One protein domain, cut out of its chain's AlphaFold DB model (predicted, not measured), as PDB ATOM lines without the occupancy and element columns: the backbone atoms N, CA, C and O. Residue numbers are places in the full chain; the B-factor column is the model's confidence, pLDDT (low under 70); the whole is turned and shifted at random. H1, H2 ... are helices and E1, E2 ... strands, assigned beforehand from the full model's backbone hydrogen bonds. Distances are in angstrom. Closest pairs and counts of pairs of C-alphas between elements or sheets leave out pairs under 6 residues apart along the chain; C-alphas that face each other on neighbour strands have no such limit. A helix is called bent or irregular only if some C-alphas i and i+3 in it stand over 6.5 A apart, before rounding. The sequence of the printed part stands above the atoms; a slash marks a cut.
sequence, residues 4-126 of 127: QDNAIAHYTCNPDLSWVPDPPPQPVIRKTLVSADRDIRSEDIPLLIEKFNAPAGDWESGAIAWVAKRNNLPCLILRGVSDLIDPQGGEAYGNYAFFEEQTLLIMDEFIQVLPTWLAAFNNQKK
ATOM      1  N   GLN A   4      21.396  17.795  31.904       89.38
ATOM      2  CA  GLN A   4      22.741  18.364  32.007       89.38
ATOM      3  C   GLN A   4      23.841  17.306  31.871       89.38
ATOM      4  O   GLN A   4      24.807  17.518  31.141       89.38
ATOM      5  N   ASP A   5      23.703  16.156  32.537       92.25
ATOM      6  CA  ASP A   5      24.697  15.080  32.428       92.25
ATOM      7  C   ASP A   5      24.742  14.506  31.003       92.25
ATOM      8  O   ASP A   5      25.823  14.204  30.496       92.25
ATOM      9  N   ASN A   6      23.584  14.413  30.335       94.25
ATOM     10  CA  ASN A   6      23.507  14.020  28.927       94.25
ATOM     11  C   ASN A   6      24.228  15.026  28.023       94.25
ATOM     12  O   ASN A   6      24.982  14.615  27.142       94.25
ATOM     13  N   ALA A   7      24.025  16.329  28.243       94.38
ATOM     14  CA  ALA A   7      24.701  17.372  27.480       94.38
ATOM     15  C   ALA A   7      26.224  17.307  27.675       94.38
ATOM     16  O   ALA A   7      26.965  17.266  26.693       94.38
ATOM     17  N   ILE A   8      26.698  17.206  28.921       95.38
ATOM     18  CA  ILE A   8      28.132  17.074  29.219       95.38
ATOM     19  C   ILE A   8      28.714  15.852  28.502       95.38
ATOM     20  O   ILE A   8      29.716  15.973  27.797       95.38
ATOM     21  N   ALA A   9      28.074  14.685  28.625       95.50
ATOM     22  CA  ALA A   9      28.526  13.469  27.956       95.50
ATOM     23  C   ALA A   9      28.543  13.615  26.425       95.50
ATOM     24  O   ALA A   9      29.477  13.146  25.774       95.50
ATOM     25  N   HIS A  10      27.543  14.290  25.851       96.44
ATOM     26  CA  HIS A  10      27.453  14.521  24.413       96.44
ATOM     27  C   HIS A  10      28.593  15.406  23.900       96.44
ATOM     28  O   HIS A  10      29.235  15.047  22.916       96.44
ATOM     29  N   TYR A  11      28.868  16.527  24.572       97.00
ATOM     30  CA  TYR A  11      29.858  17.514  24.127       97.00
ATOM     31  C   TYR A  11      31.297  17.204  24.567       97.00
ATOM     32  O   TYR A  11      32.239  17.807  24.048       97.00
ATOM     33  N   THR A  12      31.501  16.233  25.463       97.12
ATOM     34  CA  THR A  12      32.842  15.813  25.896       97.12
ATOM     35  C   THR A  12      33.680  15.312  24.715       97.12
ATOM     36  O   THR A  12      33.274  14.458  23.912       97.12
ATOM     37  N   CYS A  13      34.903  15.833  24.625       97.19
ATOM     38  CA  CYS A  13      35.876  15.490  23.597       97.19
ATOM     39  C   CYS A  13      37.178  15.004  24.224       97.19
ATOM     40  O   CYS A  13      37.663  15.594  25.180       97.19
ATOM     41  N   ASN A  14      37.765  13.967  23.626       96.19
ATOM     42  CA  ASN A  14      39.101  13.473  23.949       96.19
ATOM     43  C   ASN A  14      39.926  13.504  22.653       96.19
ATOM     44  O   ASN A  14      39.917  12.509  21.923       96.19
ATOM     45  N   PRO A  15      40.524  14.654  22.287       94.19
ATOM     46  CA  PRO A  15      41.348  14.749  21.087       94.19
ATOM     47  C   PRO A  15      42.523  13.766  21.143       94.19
ATOM     48  O   PRO A  15      43.104  13.550  22.206       94.19
ATOM     49  N   ASP A  16      42.883  13.178  20.001       94.00
ATOM     50  CA  ASP A  16      44.073  12.333  19.907       94.00
ATOM     51  C   ASP A  16      45.339  13.197  19.942       94.00
ATOM     52  O   ASP A  16      45.608  13.988  19.033       94.00
ATOM     53  N   LEU A  17      46.112  13.033  21.015       94.19
ATOM     54  CA  LEU A  17      47.372  13.733  21.260       94.19
ATOM     55  C   LEU A  17      48.587  12.796  21.177       94.19
ATOM     56  O   LEU A  17      49.666  13.155  21.649       94.19
ATOM     57  N   SER A  18      48.434  11.599  20.600       93.12
ATOM     58  CA  SER A  18      49.523  10.621  20.439       93.12
ATOM     59  C   SER A  18      50.693  11.141  19.596       93.12
ATOM     60  O   SER A  18      51.816  10.667  19.738       93.12
ATOM     61  N   TRP A  19      50.447  12.148  18.757       92.38
ATOM     62  CA  TRP A  19      51.454  12.800  17.923       92.38
ATOM     63  C   TRP A  19      52.346  13.795  18.675       92.38
ATOM     64  O   TRP A  19      53.382  14.202  18.148       92.38
ATOM     65  N   VAL A  20      51.954  14.226  19.879       94.56
ATOM     66  CA  VAL A  20      52.730  15.206  20.647       94.56
ATOM     67  C   VAL A  20      53.997  14.531  21.188       94.56
ATOM     68  O   VAL A  20      53.866  13.554  21.931       94.56
ATOM     69  N   PRO A  21      55.204  15.049  20.879       93.88
ATOM     70  CA  PRO A  21      56.460  14.409  21.258       93.88
ATOM     71  C   PRO A  21      56.684  14.385  22.776       93.88
ATOM     72  O   PRO A  21      56.066  15.145  23.529       93.88
ATOM     73  N   ASP A  22      57.603  13.512  23.197       92.81
ATOM     74  CA  ASP A  22      58.129  13.434  24.559       92.81
ATOM     75  C   ASP A  22      59.661  13.655  24.536       92.81
ATOM     76  O   ASP A  22      60.381  12.817  23.979       92.81
ATOM     77  N   PRO A  23      60.179  14.783  25.065       94.50
ATOM     78  CA  PRO A  23      59.430  15.869  25.697       94.50
ATOM     79  C   PRO A  23      58.639  16.729  24.685       94.50
ATOM     80  O   PRO A  23      58.998  16.794  23.504       94.50
ATOM     81  N   PRO A  24      57.572  17.418  25.135       96.38
ATOM     82  CA  PRO A  24      56.829  18.365  24.306       96.38
ATOM     83  C   PRO A  24      57.678  19.600  23.942       96.38
ATOM     84  O   PRO A  24      58.668  19.884  24.617       96.38
ATOM     85  N   PRO A  25      57.284  20.376  22.908       96.12
ATOM     86  CA  PRO A  25      58.052  21.537  22.443       96.12
ATOM     87  C   PRO A  25      58.281  22.641  23.489       96.12
ATOM     88  O   PRO A  25      59.242  23.397  23.372       96.12
ATOM     89  N   GLN A  26      57.425  22.713  24.509       96.06
ATOM     90  CA  GLN A  26      57.614  23.518  25.717       96.06
ATOM     91  C   GLN A  26      57.096  22.732  26.935       96.06
ATOM     92  O   GLN A  26      56.279  21.821  26.753       96.06
ATOM     93  N   PRO A  27      57.507  23.071  28.172       95.62
ATOM     94  CA  PRO A  27      56.919  22.493  29.376       95.62
ATOM     95  C   PRO A  27      55.402  22.719  29.410       95.62
ATOM     96  O   PRO A  27      54.932  23.848  29.335       95.62
ATOM     97  N   VAL A  28      54.629  21.639  29.524       96.00
ATOM     98  CA  VAL A  28      53.162  21.697  29.591       96.00
ATOM     99  C   VAL A  28      52.627  20.712  30.618       96.00
ATOM    100  O   VAL A  28      53.235  19.676  30.889       96.00
ATOM    101  N   ILE A  29      51.435  21.002  31.135       95.38
ATOM    102  CA  ILE A  29      50.674  20.091  31.988       95.38
ATOM    103  C   ILE A  29      49.452  19.619  31.193       95.38
ATOM    104  O   ILE A  29      48.606  20.420  30.806       95.38
ATOM    105  N   ARG A  30      49.339  18.308  30.948       95.38
ATOM    106  CA  ARG A  30      48.175  17.716  30.265       95.38
ATOM    107  C   ARG A  30      47.082  17.397  31.284       95.38
ATOM    108  O   ARG A  30      47.262  16.513  32.124       95.38
ATOM    109  N   LYS A  31      45.961  18.115  31.219       96.12
ATOM    110  CA  LYS A  31      44.812  17.976  32.128       96.12
ATOM    111  C   LYS A  31      43.496  18.215  31.391       96.12
ATOM    112  O   LYS A  31      43.493  18.718  30.272       96.12
ATOM    113  N   THR A  32      42.392  17.850  32.036       96.88
ATOM    114  CA  THR A  32      41.043  18.208  31.592       96.88
ATOM    115  C   THR A  32      40.868  19.725  31.628       96.88
ATOM    116  O   THR A  32      41.225  20.357  32.617       96.88
ATOM    117  N   LEU A  33      40.281  20.290  30.578       97.19
ATOM    118  CA  LEU A  33      39.848  21.684  30.523       97.19
ATOM    119  C   LEU A  33      38.323  21.702  30.382       97.19
ATOM    120  O   LEU A  33      37.783  20.979  29.541       97.19
ATOM    121  N   VAL A  34      37.638  22.489  31.210       97.38
ATOM    122  CA  VAL A  34      36.184  22.696  31.104       97.38
ATOM    123  C   VAL A  34      35.887  24.022  30.416       97.38
ATOM    124  O   VAL A  34      36.619  24.983  30.607       97.38
ATOM    125  N   SER A  35      34.803  24.090  29.644       97.50
ATOM    126  CA  SER A  35      34.405  25.331  28.968       97.50
ATOM    127  C   SER A  35      32.949  25.675  29.238       97.50
ATOM    128  O   SER A  35      32.104  24.776  29.278       97.50
ATOM    129  N   ALA A  36      32.656  26.962  29.411       96.12
ATOM    130  CA  ALA A  36      31.302  27.484  29.586       96.12
ATOM    131  C   ALA A  36      31.224  28.972  29.204       96.12
ATOM    132  O   ALA A  36      32.217  29.678  29.292       96.12
ATOM    133  N   ASP A  37      30.028  29.480  28.895       95.62
ATOM    134  CA  ASP A  37      29.794  30.897  28.545       95.62
ATOM    135  C   ASP A  37      29.816  31.844  29.768       95.62
ATOM    136  O   ASP A  37      28.996  32.761  29.889       95.62
ATOM    137  N   ARG A  38      30.687  31.578  30.744       92.88
ATOM    138  CA  ARG A  38      30.885  32.412  31.931       92.88
ATOM    139  C   ARG A  38      32.224  32.131  32.591       92.88
ATOM    140  O   ARG A  38      32.733  31.013  32.522       92.88
ATOM    141  N   ASP A  39      32.690  33.103  33.365       91.62
ATOM    142  CA  ASP A  39      33.800  32.895  34.287       91.62
ATOM    143  C   ASP A  39      33.488  31.798  35.307       91.62
ATOM    144  O   ASP A  39      32.346  31.624  35.776       91.62
ATOM    145  N   ILE A  40      34.543  31.064  35.666       91.81
ATOM    146  CA  ILE A  40      34.532  30.189  36.835       91.81
ATOM    147  C   ILE A  40      34.164  31.060  38.026       91.81
ATOM    148  O   ILE A  40      34.690  32.160  38.151       91.81
ATOM    149  N   ARG A  41      33.273  30.574  38.890       90.94
ATOM    150  CA  ARG A  41      33.008  31.187  40.193       90.94
ATOM    151  C   ARG A  41      33.704  30.381  41.274       90.94
ATOM    152  O   ARG A  41      33.695  29.150  41.208       90.94
ATOM    153  N   SER A  42      34.258  31.055  42.275       90.88
ATOM    154  CA  SER A  42      34.941  30.426  43.410       90.88
ATOM    155  C   SER A  42      34.118  29.311  44.068       90.88
ATOM    156  O   SER A  42      34.665  28.260  44.405       90.88
ATOM    157  N   GLU A  43      32.797  29.480  44.190       91.62
ATOM    158  CA  GLU A  43      31.905  28.465  44.764       91.62
ATOM    159  C   GLU A  43      31.760  27.184  43.921       91.62
ATOM    160  O   GLU A  43      31.423  26.133  44.466       91.62
ATOM    161  N   ASP A  44      32.037  27.242  42.616       92.25
ATOM    162  CA  ASP A  44      31.916  26.094  41.710       92.25
ATOM    163  C   ASP A  44      33.179  25.216  41.706       92.25
ATOM    164  O   ASP A  44      33.122  24.053  41.300       92.25
ATOM    165  N   ILE A  45      34.322  25.741  42.167       92.31
ATOM    166  CA  ILE A  45      35.629  25.068  42.096       92.31
ATOM    167  C   ILE A  45      35.607  23.658  42.707       92.31
ATOM    168  O   ILE A  45      36.064  22.731  42.029       92.31
ATOM    169  N   PRO A  46      35.066  23.431  43.927       92.81
ATOM    170  CA  PRO A  46      35.037  22.090  44.506       92.81
ATOM    171  C   PRO A  46      34.318  21.080  43.605       92.81
ATOM    172  O   PRO A  46      34.836  19.989  43.372       92.81
ATOM    173  N   LEU A  47      33.175  21.471  43.029       93.75
ATOM    174  CA  LEU A  47      32.407  20.626  42.117       93.75
ATOM    175  C   LEU A  47      33.180  20.343  40.825       93.75
ATOM    176  O   LEU A  47      33.175  19.209  40.352       93.75
ATOM    177  N   LEU A  48      33.831  21.352  40.238       94.44
ATOM    178  CA  LEU A  48      34.590  21.193  38.993       94.44
ATOM    179  C   LEU A  48      35.773  20.230  39.166       94.44
ATOM    180  O   LEU A  48      36.007  19.370  38.310       94.44
ATOM    181  N   ILE A  49      36.480  20.327  40.294       93.44
ATOM    182  CA  ILE A  49      37.582  19.424  40.633       93.44
ATOM    183  C   ILE A  49      37.050  18.017  40.920       93.44
ATOM    184  O   ILE A  49      37.542  17.056  40.330       93.44
ATOM    185  N   GLU A  50      36.038  17.872  41.777       95.12
ATOM    186  CA  GLU A  50      35.510  16.561  42.174       95.12
ATOM    187  C   GLU A  50      34.871  15.815  40.994       95.12
ATOM    188  O   GLU A  50      35.131  14.628  40.791       95.12
ATOM    189  N   LYS A  51      34.062  16.508  40.183       94.81
ATOM    190  CA  LYS A  51      33.293  15.889  39.095       94.81
ATOM    191  C   LYS A  51      34.118  15.667  37.829       94.81
ATOM    192  O   LYS A  51      33.907  14.665  37.147       94.81
ATOM    193  N   PHE A  52      35.025  16.585  37.486       95.50
ATOM    194  CA  PHE A  52      35.723  16.570  36.190       95.50
ATOM    195  C   PHE A  52      37.243  16.445  36.292       95.50
ATOM    196  O   PHE A  52      37.900  16.266  35.264       95.50
ATOM    197  N   ASN A  53      37.814  16.532  37.501       95.31
ATOM    198  CA  ASN A  53      39.262  16.609  37.716       95.31
ATOM    199  C   ASN A  53      39.905  17.711  36.851       95.31
ATOM    200  O   ASN A  53      40.974  17.524  36.261       95.31
ATOM    201  N   ALA A  54      39.196  18.837  36.717       94.94
ATOM    202  CA  ALA A  54      39.557  19.947  35.848       94.94
ATOM    203  C   ALA A  54      40.217  21.067  36.669       94.94
ATOM    204  O   ALA A  54      39.537  21.699  37.475       94.94
ATOM    205  N   PRO A  55      41.527  21.320  36.492       93.00
ATOM    206  CA  PRO A  55      42.228  22.398  37.189       93.00
ATOM    207  C   PRO A  55      42.106  23.762  36.497       93.00
ATOM    208  O   PRO A  55      42.634  24.739  37.010       93.00
ATOM    209  N   ALA A  56      41.479  23.829  35.322       95.31
ATOM    210  CA  ALA A  56      41.336  25.054  34.550       95.31
ATOM    211  C   ALA A  56      40.006  25.057  33.797       95.31
ATOM    212  O   ALA A  56      39.455  23.993  33.482       95.31
ATOM    213  N   GLY A  57      39.538  26.256  33.463       95.62
ATOM    214  CA  GLY A  57      38.404  26.453  32.578       95.62
ATOM    215  C   GLY A  57      38.555  27.694  31.712       95.62
ATOM    216  O   GLY A  57      39.380  28.558  31.990       95.62
ATOM    217  N   ASP A  58      37.780  27.743  30.640       96.69
ATOM    218  CA  ASP A  58      37.733  28.850  29.689       96.69
ATOM    219  C   ASP A  58      36.335  28.959  29.066       96.69
ATOM    220  O   ASP A  58      35.383  28.331  29.534       96.69
ATOM    221  N   TRP A  59      36.193  29.760  28.010       97.31
ATOM    222  CA  TRP A  59      34.900  29.957  27.362       97.31
ATOM    223  C   TRP A  59      34.756  29.165  26.047       97.31
ATOM    224  O   TRP A  59      33.664  28.701  25.730       97.31
ATOM    225  N   GLU A  60      35.840  28.903  25.301       98.00
ATOM    226  CA  GLU A  60      35.726  28.392  23.919       98.00
ATOM    227  C   GLU A  60      36.236  26.966  23.667       98.00
ATOM    228  O   GLU A  60      35.793  26.326  22.706       98.00
ATOM    229  N   SER A  61      37.188  26.448  24.451       98.00
ATOM    230  CA  SER A  61      37.977  25.277  24.025       98.00
ATOM    231  C   SER A  61      37.138  24.029  23.765       98.00
ATOM    232  O   SER A  61      37.364  23.327  22.776       98.00
ATOM    233  N   GLY A  62      36.146  23.756  24.611       97.81
ATOM    234  CA  GLY A  62      35.227  22.631  24.458       97.81
ATOM    235  C   GLY A  62      34.389  22.734  23.183       97.81
ATOM    236  O   GLY A  62      34.230  21.743  22.469       97.81
ATOM    237  N   ALA A  63      33.918  23.936  22.839       98.06
ATOM    238  CA  ALA A  63      33.167  24.173  21.610       98.06
ATOM    239  C   ALA A  63      34.049  23.974  20.364       98.06
ATOM    240  O   ALA A  63      33.635  23.299  19.417       98.06
ATOM    241  N   ILE A  64      35.287  24.483  20.385       98.44
ATOM    242  CA  ILE A  64      36.270  24.290  19.308       98.44
ATOM    243  C   ILE A  64      36.576  22.798  19.119       98.44
ATOM    244  O   ILE A  64      36.479  22.281  18.002       98.44
ATOM    245  N   ALA A  65      36.890  22.086  20.206       98.31
ATOM    246  CA  ALA A  65      37.199  20.658  20.174       98.31
ATOM    247  C   ALA A  65      36.020  19.829  19.642       98.31
ATOM    248  O   ALA A  65      36.209  18.906  18.844       98.31
ATOM    249  N   TRP A  66      34.792  20.187  20.027       98.38
ATOM    250  CA  TRP A  66      33.580  19.537  19.540       98.38
ATOM    251  C   TRP A  66      33.375  19.714  18.036       98.38
ATOM    252  O   TRP A  66      33.096  18.741  17.328       98.38
ATOM    253  N   VAL A  67      33.544  20.935  17.524       98.44
ATOM    254  CA  VAL A  67      33.428  21.208  16.086       98.44
ATOM    255  C   VAL A  67      34.530  20.487  15.307       98.44
ATOM    256  O   VAL A  67      34.232  19.864  14.286       98.44
ATOM    257  N   ALA A  68      35.773  20.490  15.792       98.25
ATOM    258  CA  ALA A  68      36.869  19.751  15.165       98.25
ATOM    259  C   ALA A  68      36.577  18.242  15.103       98.25
ATOM    260  O   ALA A  68      36.676  17.640  14.031       98.25
ATOM    261  N   LYS A  69      36.107  17.649  16.212       97.62
ATOM    262  CA  LYS A  69      35.685  16.240  16.286       97.62
ATOM    263  C   LYS A  69      34.582  15.921  15.278       97.62
ATOM    264  O   LYS A  69      34.692  14.939  14.552       97.62
ATOM    265  N   ARG A  70      33.538  16.755  15.188       97.94
ATOM    266  CA  ARG A  70      32.439  16.579  14.215       97.94
ATOM    267  C   ARG A  70      32.913  16.589  12.760       97.94
ATOM    268  O   ARG A  70      32.269  15.970  11.921       97.94
ATOM    269  N   ASN A  71      34.010  17.286  12.474       98.00
ATOM    270  CA  ASN A  71      34.582  17.416  11.134       98.00
ATOM    271  C   ASN A  71      35.789  16.492  10.892       98.00
ATOM    272  O   ASN A  71      36.437  16.613   9.857       98.00
ATOM    273  N   ASN A  72      36.091  15.567  11.811       96.00
ATOM    274  CA  ASN A  72      37.253  14.673  11.734       96.00
ATOM    275  C   ASN A  72      38.589  15.420  11.546       96.00
ATOM    276  O   ASN A  72      39.468  14.969  10.812       96.00
ATOM    277  N   LEU A  73      38.736  16.575  12.198       95.88
ATOM    278  CA  LEU A  73      39.963  17.367  12.169       95.88
ATOM    279  C   LEU A  73      40.796  17.113  13.434       95.88
ATOM    280  O   LEU A  73      40.245  17.177  14.537       95.88
ATOM    281  N   PRO A  74      42.117  16.870  13.310       94.88
ATOM    282  CA  PRO A  74      43.016  16.868  14.459       94.88
ATOM    283  C   PRO A  74      42.944  18.204  15.203       94.88
ATOM    284  O   PRO A  74      42.901  19.266  14.580       94.88
ATOM    285  N   CYS A  75      42.942  18.157  16.534       96.50
ATOM    286  CA  CYS A  75      42.814  19.340  17.378       96.50
ATOM    287  C   CYS A  75      43.728  19.219  18.599       96.50
ATOM    288  O   CYS A  75      43.710  18.207  19.296       96.50
ATOM    289  N   LEU A  76      44.502  20.271  18.859       97.00
ATOM    290  CA  LEU A  76      45.208  20.492  20.114       97.00
ATOM    291  C   LEU A  76      44.701  21.805  20.697       97.00
ATOM    292  O   LEU A  76      44.699  22.826  20.013       97.00
ATOM    293  N   ILE A  77      44.308  21.758  21.963       97.69
ATOM    294  CA  ILE A  77      44.037  22.946  22.761       97.69
ATOM    295  C   ILE A  77      45.257  23.184  23.648       97.69
ATOM    296  O   ILE A  77      45.595  22.340  24.477       97.69
ATOM    297  N   LEU A  78      45.908  24.331  23.460       97.06
ATOM    298  CA  LEU A  78      46.998  24.816  24.301       97.06
ATOM    299  C   LEU A  78      46.564  26.156  24.905       97.06
ATOM    300  O   LEU A  78      46.237  27.086  24.170       97.06
ATOM    301  N   ARG A  79      46.516  26.238  26.237       97.50
ATOM    302  CA  ARG A  79      46.081  27.424  26.990       97.50
ATOM    303  C   ARG A  79      47.173  27.830  27.978       97.50
ATOM    304  O   ARG A  79      47.763  26.964  28.619       97.50
ATOM    305  N   GLY A  80      47.427  29.132  28.077       96.75
ATOM    306  CA  GLY A  80      48.157  29.723  29.196       96.75
ATOM    307  C   GLY A  80      47.171  30.073  30.307       96.75
ATOM    308  O   GLY A  80      46.019  30.399  30.018       96.75
ATOM    309  N   VAL A  81      47.604  29.963  31.559       95.69
ATOM    310  CA  VAL A  81      46.785  30.319  32.725       95.69
ATOM    311  C   VAL A  81      47.005  31.800  33.014       95.69
ATOM    312  O   VAL A  81      48.102  32.176  33.415       95.69
ATOM    313  N   SER A  82      45.989  32.628  32.760       94.88
ATOM    314  CA  SER A  82      46.043  34.085  32.950       94.88
ATOM    315  C   SER A  82      45.891  34.520  34.399       94.88
ATOM    316  O   SER A  82      46.337  35.599  34.754       94.88
ATOM    317  N   ASP A  83      45.246  33.715  35.229       93.81
ATOM    318  CA  ASP A  83      44.920  34.066  36.602       93.81
ATOM    319  C   ASP A  83      44.623  32.801  37.400       93.81
ATOM    320  O   ASP A  83      44.210  31.772  36.855       93.81
ATOM    321  N   LEU A  84      44.869  32.875  38.705       92.75
ATOM    322  CA  LEU A  84      44.494  31.823  39.635       92.75
ATOM    323  C   LEU A  84      43.217  32.214  40.368       92.75
ATOM    324  O   LEU A  84      43.054  33.349  40.822       92.75
ATOM    325  N   ILE A  85      42.326  31.235  40.504       88.62
ATOM    326  CA  ILE A  85      41.082  31.362  41.250       88.62
ATOM    327  C   ILE A  85      41.061  30.256  42.299       88.62
ATOM    328  O   ILE A  85      41.282  29.080  41.997       88.62
ATOM    329  N   ASP A  86      40.781  30.638  43.532       84.25
ATOM    330  CA  ASP A  86      40.549  29.752  44.657       84.25
ATOM    331  C   ASP A  86      39.139  29.998  45.239       84.25
ATOM    332  O   ASP A  86      38.387  30.860  44.760       84.25
ATOM    333  N   PRO A  87      38.710  29.226  46.255       80.69
ATOM    334  CA  PRO A  87      37.413  29.445  46.886       80.69
ATOM    335  C   PRO A  87      37.248  30.821  47.562       80.69
ATOM    336  O   PRO A  87      36.135  31.161  47.956       80.69
ATOM    337  N   GLN A  88      38.323  31.592  47.745       81.69
ATOM    338  CA  GLN A  88      38.324  32.924  48.350       81.69
ATOM    339  C   GLN A  88      38.253  34.053  47.305       81.69
ATOM    340  O   GLN A  88      37.823  35.156  47.649       81.69
ATOM    341  N   GLY A  89      38.620  33.795  46.048       81.38
ATOM    342  CA  GLY A  89      38.500  34.734  44.933       81.38
ATOM    343  C   GLY A  89      39.504  34.441  43.820       81.38
ATOM    344  O   GLY A  89      40.068  33.356  43.753       81.38
ATOM    345  N   GLY A  90      39.745  35.416  42.944       83.44
ATOM    346  CA  GLY A  90      40.777  35.325  41.913       83.44
ATOM    347  C   GLY A  90      41.414  36.677  41.624       83.44
ATOM    348  O   GLY A  90      40.797  37.720  41.846       83.44
ATOM    349  N   GLU A  91      42.648  36.668  41.128       86.00
ATOM    350  CA  GLU A  91      43.448  37.884  40.882       86.00
ATOM    351  C   GLU A  91      42.796  38.828  39.859       86.00
ATOM    352  O   GLU A  91      42.911  40.051  39.965       86.00
ATOM    353  N   ALA A  92      42.064  38.254  38.900       83.56
ATOM    354  CA  ALA A  92      41.360  38.977  37.848       83.56
ATOM    355  C   ALA A  92      39.939  39.430  38.243       83.56
ATOM    356  O   ALA A  92      39.321  40.216  37.519       83.56
ATOM    357  N   TYR A  93      39.387  38.988  39.382       83.00
ATOM    358  CA  TYR A  93      38.018  39.346  39.774       83.00
ATOM    359  C   TYR A  93      37.899  40.842  40.077       83.00
ATOM    360  O   TYR A  93      38.419  41.347  41.069       83.00
ATOM    361  N   GLY A  94      37.185  41.564  39.209       85.62
ATOM    362  CA  GLY A  94      37.086  43.024  39.279       85.62
ATOM    363  C   GLY A  94      38.358  43.757  38.829       85.62
ATOM    364  O   GLY A  94      38.428  44.975  38.974       85.62
ATOM    365  N   ASN A  95      39.335  43.041  38.264       90.56
ATOM    366  CA  ASN A  95      40.616  43.574  37.814       90.56
ATOM    367  C   ASN A  95      40.943  43.106  36.388       90.56
ATOM    368  O   ASN A  95      41.850  42.313  36.150       90.56
ATOM    369  N   TYR A  96      40.189  43.626  35.421       90.94
ATOM    370  CA  TYR A  96      40.366  43.291  34.006       90.94
ATOM    371  C   TYR A  96      41.772  43.630  33.471       90.94
ATOM    372  O   TYR A  96      42.312  42.892  32.655       90.94
ATOM    373  N   ALA A  97      42.401  44.694  33.983       94.75
ATOM    374  CA  ALA A  97      43.754  45.085  33.584       94.75
ATOM    375  C   ALA A  97      44.796  43.991  33.884       94.75
ATOM    376  O   ALA A  97      45.696  43.772  33.080       94.75
ATOM    377  N   PHE A  98      44.645  43.255  34.992       94.50
ATOM    378  CA  PHE A  98      45.518  42.117  35.294       94.50
ATOM    379  C   PHE A  98      45.412  41.027  34.223       94.50
ATOM    380  O   PHE A  98      46.430  40.558  33.724       94.50
ATOM    381  N   PHE A  99      44.190  40.672  33.813       93.81
ATOM    382  CA  PHE A  99      43.980  39.717  32.724       93.81
ATOM    383  C   PHE A  99      44.642  40.182  31.415       93.81
ATOM    384  O   PHE A  99      45.292  39.380  30.739       93.81
ATOM    385  N   GLU A 100      44.530  41.469  31.066       95.94
ATOM    386  CA  GLU A 100      45.185  42.029  29.874       95.94
ATOM    387  C   GLU A 100      46.714  41.919  29.955       95.94
ATOM    388  O   GLU A 100      47.352  41.464  29.003       95.94
ATOM    389  N   GLU A 101      47.307  42.275  31.098       96.81
ATOM    390  CA  GLU A 101      48.752  42.181  31.329       96.81
ATOM    391  C   GLU A 101      49.260  40.735  31.224       96.81
ATOM    392  O   GLU A 101      50.247  40.479  30.529       96.81
ATOM    393  N   GLN A 102      48.568  39.776  31.847       97.31
ATOM    394  CA  GLN A 102      48.945  38.360  31.772       97.31
ATOM    395  C   GLN A 102      48.766  37.800  30.358       97.31
ATOM    396  O   GLN A 102      49.614  37.046  29.872       97.31
ATOM    397  N   THR A 103      47.716  38.221  29.650       96.88
ATOM    398  CA  THR A 103      47.487  37.830  28.254       96.88
ATOM    399  C   THR A 103      48.646  38.259  27.357       96.88
ATOM    400  O   THR A 103      49.072  37.476  26.511       96.88
ATOM    401  N   LEU A 104      49.202  39.461  27.548       97.81
ATOM    402  CA  LEU A 104      50.357  39.919  26.766       97.81
ATOM    403  C   LEU A 104      51.576  39.006  26.950       97.81
ATOM    404  O   LEU A 104      52.205  38.636  25.960       97.81
ATOM    405  N   LEU A 105      51.877  38.606  28.189       97.31
ATOM    406  CA  LEU A 105      53.001  37.714  28.495       97.31
ATOM    407  C   LEU A 105      52.799  36.317  27.890       97.31
ATOM    408  O   LEU A 105      53.696  35.784  27.238       97.31
ATOM    409  N   ILE A 106      51.601  35.750  28.060       97.69
ATOM    410  CA  ILE A 106      51.248  34.426  27.532       97.69
ATOM    411  C   ILE A 106      51.328  34.413  26.004       97.69
ATOM    412  O   ILE A 106      51.870  33.479  25.412       97.69
ATOM    413  N   MET A 107      50.788  35.443  25.351       97.88
ATOM    414  CA  MET A 107      50.772  35.517  23.894       97.88
ATOM    415  C   MET A 107      52.169  35.734  23.310       97.88
ATOM    416  O   MET A 107      52.461  35.163  22.258       97.88
ATOM    417  N   ASP A 108      53.038  36.496  23.982       97.81
ATOM    418  CA  ASP A 108      54.441  36.636  23.579       97.81
ATOM    419  C   ASP A 108      55.161  35.276  23.591       97.81
ATOM    420  O   ASP A 108      55.757  34.886  22.584       97.81
ATOM    421  N   GLU A 109      55.009  34.491  24.666       96.56
ATOM    422  CA  GLU A 109      55.555  33.130  24.732       96.56
ATOM    423  C   GLU A 109      54.972  32.240  23.623       96.56
ATOM    424  O   GLU A 109      55.713  31.579  22.891       96.56
ATOM    425  N   PHE A 110      53.646  32.254  23.446       97.19
ATOM    426  CA  PHE A 110      52.954  31.430  22.453       97.19
ATOM    427  C   PHE A 110      53.422  31.710  21.028       97.19
ATOM    428  O   PHE A 110      53.597  30.773  20.249       97.19
ATOM    429  N   ILE A 111      53.668  32.970  20.674       97.50
ATOM    430  CA  ILE A 111      54.184  33.331  19.350       97.50
ATOM    431  C   ILE A 111      55.595  32.766  19.140       97.50
ATOM    432  O   ILE A 111      55.893  32.265  18.053       97.50
ATOM    433  N   GLN A 112      56.450  32.799  20.165       97.19
ATOM    434  CA  GLN A 112      57.828  32.303  20.078       97.19
ATOM    435  C   GLN A 112      57.892  30.777  19.909       97.19
ATOM    436  O   GLN A 112      58.707  30.269  19.137       97.19
ATOM    437  N   VAL A 113      57.014  30.040  20.594       97.06
ATOM    438  CA  VAL A 113      56.980  28.564  20.589       97.06
ATOM    439  C   VAL A 113      56.073  27.966  19.507       97.06
ATOM    440  O   VAL A 113      56.228  26.800  19.152       97.06
ATOM    441  N   LEU A 114      55.149  28.729  18.916       97.31
ATOM    442  CA  LEU A 114      54.232  28.230  17.882       97.31
ATOM    443  C   LEU A 114      54.935  27.480  16.727       97.31
ATOM    444  O   LEU A 114      54.448  26.410  16.342       97.31
ATOM    445  N   PRO A 115      56.078  27.943  16.176       97.75
ATOM    446  CA  PRO A 115      56.756  27.229  15.095       97.75
ATOM    447  C   PRO A 115      57.171  25.797  15.462       97.75
ATOM    448  O   PRO A 115      57.122  24.910  14.607       97.75
ATOM    449  N   THR A 116      57.551  25.540  16.718       97.00
ATOM    450  CA  THR A 116      57.998  24.208  17.155       97.00
ATOM    451  C   THR A 116      56.820  23.246  17.310       97.00
ATOM    452  O   THR A 116      56.920  22.088  16.902       97.00
ATOM    453  N   TRP A 117      55.665  23.733  17.774       97.12
ATOM    454  CA  TRP A 117      54.410  22.975  17.779       97.12
ATOM    455  C   TRP A 117      53.923  22.626  16.371       97.12
ATOM    456  O   TRP A 117      53.547  21.481  16.110       97.12
ATOM    457  N   LEU A 118      53.982  23.579  15.436       96.19
ATOM    458  CA  LEU A 118      53.625  23.332  14.036       96.19
ATOM    459  C   LEU A 118      54.564  22.308  13.383       96.19
ATOM    460  O   LEU A 118      54.112  21.446  12.627       96.19
ATOM    461  N   ALA A 119      55.864  22.368  13.684       95.75
ATOM    462  CA  ALA A 119      56.831  21.379  13.214       95.75
ATOM    463  C   ALA A 119      56.535  19.977  13.777       95.75
ATOM    464  O   ALA A 119      56.531  19.010  13.013       95.75
ATOM    465  N   ALA A 120      56.228  19.871  15.075       95.00
ATOM    466  CA  ALA A 120      55.845  18.611  15.713       95.00
ATOM    467  C   ALA A 120      54.608  17.986  15.044       95.00
ATOM    468  O   ALA A 120      54.638  16.813  14.673       95.00
ATOM    469  N   PHE A 121      53.567  18.783  14.793       94.94
ATOM    470  CA  PHE A 121      52.360  18.313  14.111       94.94
ATOM    471  C   PHE A 121      52.627  17.875  12.662       94.94
ATOM    472  O   PHE A 121      52.146  16.838  12.209       94.94
ATOM    473  N   ASN A 122      53.435  18.630  11.914       93.19
ATOM    474  CA  ASN A 122      53.746  18.296  10.522       93.19
ATOM    475  C   ASN A 122      54.590  17.022  10.376       93.19
ATOM    476  O   ASN A 122      54.466  16.326   9.368       93.19
ATOM    477  N   ASN A 123      55.429  16.699  11.363       85.12
ATOM    478  CA  ASN A 123      56.223  15.472  11.347       85.12
ATOM    479  C   ASN A 123      55.357  14.207  11.468       85.12
ATOM    480  O   ASN A 123      55.735  13.181  10.909       85.12
ATOM    481  N   GLN A 124      54.170  14.288  12.081       72.81
ATOM    482  CA  GLN A 124      53.197  13.187  12.098       72.81
ATOM    483  C   GLN A 124      52.743  12.795  10.683       72.81
ATOM    484  O   GLN A 124      52.567  11.620  10.398       72.81
ATOM    485  N   LYS A 125      52.574  13.766   9.773       62.06
ATOM    486  CA  LYS A 125      52.064  13.518   8.410       62.06
ATOM    487  C   LYS A 125      53.065  12.816   7.483       62.06
ATOM    488  O   LYS A 125      52.728  12.553   6.332       62.06
ATOM    489  N   LYS A 126      54.306  12.603   7.933       56.47
ATOM    490  CA  LYS A 126      55.381  11.967   7.152       56.47
ATOM    491  C   LYS A 126      55.607  10.492   7.510       56.47
ATOM    492  O   LYS A 126      56.417   9.856   6.838       56.47
TER     493      LYS A 126
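This is residues 4 to 126 of the 127 residues of an uncharacterized protein of Anaerolineaceae bacterium (UniProt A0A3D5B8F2). A small two-strand sheet, E1 and E2, lies in the middle between helices H2 and H3, with H1 at one border and long, bent H4 at the opposite one. Unnamed residues 76 to 82 pass between sheet and H4. The printed part, 123 residues, runs H1 E1 H2 E2 H3 H4; it is mostly helix and only just compact, close to loose: radius of gyration of the C-alphas 15.9 A, spans 49 by 38 by 22 A.

H1, residues 4 to 11, begins at C-alpha (22.741, 18.364, 32.007). E1 is 33 to 35, H2 42 to 52, E2 56 to 58, H3 61 to 70. H2 is irregular: C-alphas 43 and 46 are 7.1 A apart. H4, residues 96 to 124, was assigned as one helix by its hydrogen bonds but is bent, C-alphas 112 and 115 being 7.2 A apart; its arms are H4a, residues 96 to 112, 24.9 A from first to last C-alpha, and H4b, residues 115 to 124, which ends with C-alpha 124 at (53.197, 13.187, 12.098).

H1 and H3 only just touch, with 3 pairs of C-alphas within 8 A, closest Tyr 11 and Trp 66, 6.2 A. E1 and E2 are parallel, N 58 and O 34 at 3.0 A; E1, H2, E2 form a strand-helix-strand unit, parallel strands joined through a helix, with a right-handed crossover. The closest C-alphas of E1 and H3, Ser 35 and Gly 62, are 5.3 A apart. H4a and H4b, at a steep tilt of 55 degrees, are apart from H1, H2, H3, E1 and E2. In H1, H3 and H4a every O i to N i+4 pair is within hydrogen-bond range; H2 has 5 of 7, H4b 5 of 6.

The farthest C-alphas, Gln 88 and Lys 126, are 49.3 A apart. The printed part has no cut. The links H1 to E1 and H3 to H4 are long. Residues 125 to 126 are under pLDDT 70.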